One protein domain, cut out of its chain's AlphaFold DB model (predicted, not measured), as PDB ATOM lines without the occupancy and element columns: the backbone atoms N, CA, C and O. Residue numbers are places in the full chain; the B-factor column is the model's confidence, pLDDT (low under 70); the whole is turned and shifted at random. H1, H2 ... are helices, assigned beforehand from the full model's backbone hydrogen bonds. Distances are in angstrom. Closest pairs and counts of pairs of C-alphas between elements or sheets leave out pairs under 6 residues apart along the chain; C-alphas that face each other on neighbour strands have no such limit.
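This is residues 387 to 426 of the 441 residues of an uncharacterized protein of Trametes pubescens (UniProt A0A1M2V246). Little regular structure is here: two short helices, H1 then H2, touch at one end of a flat, loose chain, and residues 411 to 426 run away from them as a long tail without a named element. The printed part has 40 residues, 14 of them in the two named helices, with no named strand; the class is all helix. The radius of gyration of the C-alphas is 11.5 A, and they span 34 by 21 by 11 A.

Look at H1, residues 395 to 399, and then at H2, residues 402 to 410; a tight link of 2 residues joins them. They touch, the closest C-alphas being those of Ala 398 and Asn 404, 4.6 A apart. In H1 and H2 every O i to N i+4 pair is within hydrogen-bond range.

Start at C-alpha 387, (37.569, 1.860, 35.899). Find C-alpha 395 at (45.811, 4.242, 20.708), where H1 begins; it is 6.2 A long. H2 runs 12.2 A to C-alpha 410 at (35.999, -2.257, 26.534).

The C-alphas farthest apart, those of Asn 402 and Pro 426, are 35.8 A apart. The printed part has no cut. The model's pLDDT is under 70 at residues 419 to 426.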
ATOM      1  N   LEU A 387      37.825   1.875  37.334       82.56
ATOM      2  CA  LEU A 387      37.569   1.860  35.899       82.56
ATOM      3  C   LEU A 387      38.747   2.545  35.197       82.56
ATOM      4  O   LEU A 387      39.163   3.634  35.592       82.56
ATOM      5  N   ILE A 388      39.331   1.859  34.216       88.00
ATOM      6  CA  ILE A 388      40.344   2.433  33.334       88.00
ATOM      7  C   ILE A 388      39.568   3.048  32.177       88.00
ATOM      8  O   ILE A 388      38.837   2.329  31.501       88.00
ATOM      9  N   TYR A 389      39.693   4.359  31.996       92.44
ATOM     10  CA  TYR A 389      39.033   5.074  30.907       92.44
ATOM     11  C   TYR A 389      39.836   4.971  29.614       92.44
ATOM     12  O   TYR A 389      41.055   4.777  29.643       92.44
ATOM     13  N   LYS A 390      39.142   5.106  28.488       94.44
ATOM     14  CA  LYS A 390      39.702   4.955  27.142       94.44
ATOM     15  C   LYS A 390      40.862   5.923  26.871       94.44
ATOM     16  O   LYS A 390      41.875   5.532  26.307       94.44
ATOM     17  N   GLU A 391      40.760   7.144  27.377       90.69
ATOM     18  CA  GLU A 391      41.711   8.254  27.257       90.69
ATOM     19  C   GLU A 391      43.009   8.015  28.049       90.69
ATOM     20  O   GLU A 391      44.031   8.638  27.782       90.69
ATOM     21  N   CYS A 392      43.004   7.082  29.009       84.62
ATOM     22  CA  CYS A 392      44.209   6.661  29.730       84.62
ATOM     23  C   CYS A 392      45.053   5.640  28.947       84.62
ATOM     24  O   CYS A 392      46.113   5.229  29.431       84.62
ATOM     25  N   ILE A 393      44.570   5.165  27.797       88.38
ATOM     26  CA  ILE A 393      45.202   4.116  27.000       88.38
ATOM     27  C   ILE A 393      45.636   4.738  25.668       88.38
ATOM     28  O   ILE A 393      44.817   5.270  24.927       88.38
ATOM     29  N   SER A 394      46.931   4.658  25.357       89.69
ATOM     30  CA  SER A 394      47.464   5.107  24.065       89.69
ATOM     31  C   SER A 394      46.895   4.251  22.929       89.69
ATOM     32  O   SER A 394      46.969   3.021  22.983       89.69
ATOM     33  N   GLU A 395      46.353   4.904  21.900       89.94
ATOM     34  CA  GLU A 395      45.811   4.242  20.708       89.94
ATOM     35  C   GLU A 395      46.907   3.508  19.922       89.94
ATOM     36  O   GLU A 395      46.719   2.362  19.517       89.94
ATOM     37  N   GLU A 396      48.100   4.101  19.818       90.06
ATOM     38  CA  GLU A 396      49.272   3.450  19.224       90.06
ATOM     39  C   GLU A 396      49.627   2.156  19.965       90.06
ATOM     40  O   GLU A 396      49.762   1.102  19.347       90.06
ATOM     41  N   TRP A 397      49.700   2.194  21.301       93.81
ATOM     42  CA  TRP A 397      49.962   0.997  22.109       93.81
ATOM     43  C   TRP A 397      48.851  -0.054  21.976       93.81
ATOM     44  O   TRP A 397      49.130  -1.261  21.972       93.81
ATOM     45  N   ALA A 398      47.598   0.394  21.865       95.44
ATOM     46  CA  ALA A 398      46.462  -0.487  21.648       95.44
ATOM     47  C   ALA A 398      46.578  -1.218  20.301       95.44
ATOM     48  O   ALA A 398      46.376  -2.430  20.256       95.44
ATOM     49  N   SER A 399      47.012  -0.522  19.245       93.38
ATOM     50  CA  SER A 399      47.142  -1.069  17.886       93.38
ATOM     51  C   SER A 399      48.202  -2.172  17.733       93.38
ATOM     52  O   SER A 399      48.121  -2.977  16.808       93.38
ATOM     53  N   LEU A 400      49.164  -2.275  18.662       92.12
ATOM     54  CA  LEU A 400      50.236  -3.277  18.602       92.12
ATOM     55  C   LEU A 400      49.746  -4.724  18.811       92.12
ATOM     56  O   LEU A 400      50.459  -5.663  18.455       92.12
ATOM     57  N   ASN A 401      48.582  -4.936  19.439       95.69
ATOM     58  CA  ASN A 401      48.062  -6.275  19.740       95.69
ATOM     59  C   ASN A 401      46.527  -6.281  19.852       95.69
ATOM     60  O   ASN A 401      45.945  -5.459  20.559       95.69
ATOM     61  N   ASN A 402      45.868  -7.283  19.263       95.50
ATOM     62  CA  ASN A 402      44.416  -7.487  19.357       95.50
ATOM     63  C   ASN A 402      43.893  -7.538  20.804       95.50
ATOM     64  O   ASN A 402      42.800  -7.041  21.090       95.50
ATOM     65  N   ASN A 403      44.674  -8.079  21.744       93.50
ATOM     66  CA  ASN A 403      44.298  -8.083  23.161       93.50
ATOM     67  C   ASN A 403      44.249  -6.661  23.747       93.50
ATOM     68  O   ASN A 403      43.357  -6.350  24.537       93.50
ATOM     69  N   ASN A 404      45.166  -5.783  23.333       94.25
ATOM     70  CA  ASN A 404      45.197  -4.394  23.787       94.25
ATOM     71  C   ASN A 404      44.053  -3.593  23.158       94.25
ATOM     72  O   ASN A 404      43.397  -2.833  23.865       94.25
ATOM     73  N   MET A 405      43.749  -3.825  21.875       96.75
ATOM     74  CA  MET A 405      42.569  -3.246  21.221       96.75
ATOM     75  C   MET A 405      41.261  -3.664  21.896       96.75
ATOM     76  O   MET A 405      40.356  -2.848  22.046       96.75
ATOM     77  N   THR A 406      41.165  -4.908  22.368       95.44
ATOM     78  CA  THR A 406      39.989  -5.383  23.115       95.44
ATOM     79  C   THR A 406      39.857  -4.661  24.462       95.44
ATOM     80  O   THR A 406      38.760  -4.273  24.869       95.44
ATOM     81  N   LEU A 407      40.979  -4.423  25.148       94.56
ATOM     82  CA  LEU A 407      41.008  -3.654  26.394       94.56
ATOM     83  C   LEU A 407      40.666  -2.172  26.157       94.56
ATOM     84  O   LEU A 407      39.902  -1.596  26.923       94.56
ATOM     85  N   TYR A 408      41.157  -1.580  25.067       95.81
ATOM     86  CA  TYR A 408      40.826  -0.218  24.638       95.81
ATOM     87  C   TYR A 408      39.342  -0.063  24.272       95.81
ATOM     88  O   TYR A 408      38.698   0.898  24.682       95.81
ATOM     89  N   GLY A 409      38.773  -1.028  23.544       95.69
ATOM     90  CA  GLY A 409      37.363  -1.019  23.147       95.69
ATOM     91  C   GLY A 409      36.388  -1.268  24.300       95.69
ATOM     92  O   GLY A 409      35.258  -0.792  24.254       95.69
ATOM     93  N   SER A 410      36.818  -1.989  25.341       95.81
ATOM     94  CA  SER A 410      35.999  -2.257  26.534       95.81
ATOM     95  C   SER A 410      36.116  -1.192  27.627       95.81
ATOM     96  O   SER A 410      35.320  -1.194  28.569       95.81
ATOM     97  N   ALA A 411      37.078  -0.274  27.514       94.88
ATOM     98  CA  ALA A 411      37.223   0.845  28.431       94.88
ATOM     99  C   ALA A 411      36.107   1.888  28.191       94.88
ATOM    100  O   ALA A 411      35.907   2.314  27.052       94.88
ATOM    101  N   PRO A 412      35.375   2.327  29.234       95.25
ATOM    102  CA  PRO A 412      34.396   3.398  29.088       95.25
ATOM    103  C   PRO A 412      35.085   4.728  28.733       95.25
ATOM    104  O   PRO A 412      36.232   4.947  29.142       95.25
ATOM    105  N   PRO A 413      34.403   5.632  28.008       93.12
ATOM    106  CA  PRO A 413      34.904   6.986  27.798       93.12
ATOM    107  C   PRO A 413      34.997   7.733  29.133       93.12
ATOM    108  O   PRO A 413      34.214   7.478  30.057       93.12
ATOM    109  N   LEU A 414      35.963   8.640  29.242       87.69
ATOM    110  CA  LEU A 414      36.159   9.471  30.420       87.69
ATOM    111  C   LEU A 414      34.933  10.379  30.591       87.69
ATOM    112  O   LEU A 414      34.573  11.105  29.661       87.69
ATOM    113  N   PRO A 415      34.264  10.359  31.755       87.94
ATOM    114  CA  PRO A 415      33.169  11.281  31.993       87.94
ATOM    115  C   PRO A 415      33.695  12.726  31.985       87.94
ATOM    116  O   PRO A 415      34.829  13.003  32.381       87.94
ATOM    117  N   SER A 416      32.871  13.648  31.488       80.56
ATOM    118  CA  SER A 416      33.248  15.044  31.209       80.56
ATOM    119  C   SER A 416      33.620  15.863  32.451       80.56
ATOM    120  O   SER A 416      34.132  16.973  32.327       80.56
ATOM    121  N   ASP A 417      33.387  15.326  33.645       78.69
ATOM    122  CA  ASP A 417      33.763  15.895  34.937       78.69
ATOM    123  C   ASP A 417      35.194  15.522  35.381       78.69
ATOM    124  O   ASP A 417      35.695  16.060  36.371       78.69
ATOM    125  N   CYS A 418      35.884  14.628  34.662       72.69
ATOM    126  CA  CYS A 418      37.235  14.181  34.995       72.69
ATOM    127  C   CYS A 418      38.311  15.014  34.267       72.69
ATOM    128  O   CYS A 418      38.655  14.755  33.119       72.69
ATOM    129  N   THR A 419      38.907  15.994  34.953       58.09
ATOM    130  CA  THR A 419      39.876  16.951  34.367       58.09
ATOM    131  C   THR A 419      41.351  16.531  34.439       58.09
ATOM    132  O   THR A 419      42.214  17.216  33.897       58.09
ATOM    133  N   ILE A 420      41.677  15.394  35.070       59.06
ATOM    134  CA  ILE A 420      43.068  14.998  35.395       59.06
ATOM    135  C   ILE A 420      43.975  14.825  34.164       59.06
ATOM    136  O   ILE A 420      45.185  15.003  34.284       59.06
ATOM    137  N   LEU A 421      43.426  14.449  33.008       54.62
ATOM    138  CA  LEU A 421      44.219  14.207  31.794       54.62
ATOM    139  C   LEU A 421      44.416  15.464  30.935       54.62
ATOM    140  O   LEU A 421      45.323  15.479  30.110       54.62
ATOM    141  N   ASN A 422      43.628  16.516  31.168       53.56
ATOM    142  CA  ASN A 422      43.733  17.793  30.456       53.56
ATOM    143  C   ASN A 422      44.476  18.862  31.266       53.56
ATOM    144  O   ASN A 422      44.574  19.999  30.818       53.56
ATOM    145  N   THR A 423      44.999  18.525  32.450       52.50
ATOM    146  CA  THR A 423      45.751  19.479  33.267       52.50
ATOM    147  C   THR A 423      47.123  19.726  32.620       52.50
ATOM    148  O   THR A 423      47.944  18.800  32.612       52.50
ATOM    149  N   PRO A 424      47.412  20.929  32.084       55.81
ATOM    150  CA  PRO A 424      48.743  21.241  31.578       55.81
ATOM    151  C   PRO A 424      49.736  21.127  32.737       55.81
ATOM    152  O   PRO A 424      49.502  21.659  33.821       55.81
ATOM    153  N   ILE A 425      50.828  20.390  32.540       59.88
ATOM    154  CA  ILE A 425      51.913  20.343  33.523       59.88
ATOM    155  C   ILE A 425      52.717  21.630  33.323       59.88
ATOM    156  O   ILE A 425      53.276  21.782  32.241       59.88
ATOM    157  N   PRO A 426      52.792  22.546  34.308       69.94
ATOM    158  CA  PRO A 426      53.545  23.781  34.143       69.94
ATOM    159  C   PRO A 426      55.006  23.469  33.853       69.94
ATOM    160  O   PRO A 426      55.645  22.702  34.590       69.94
TER     161      PRO A 426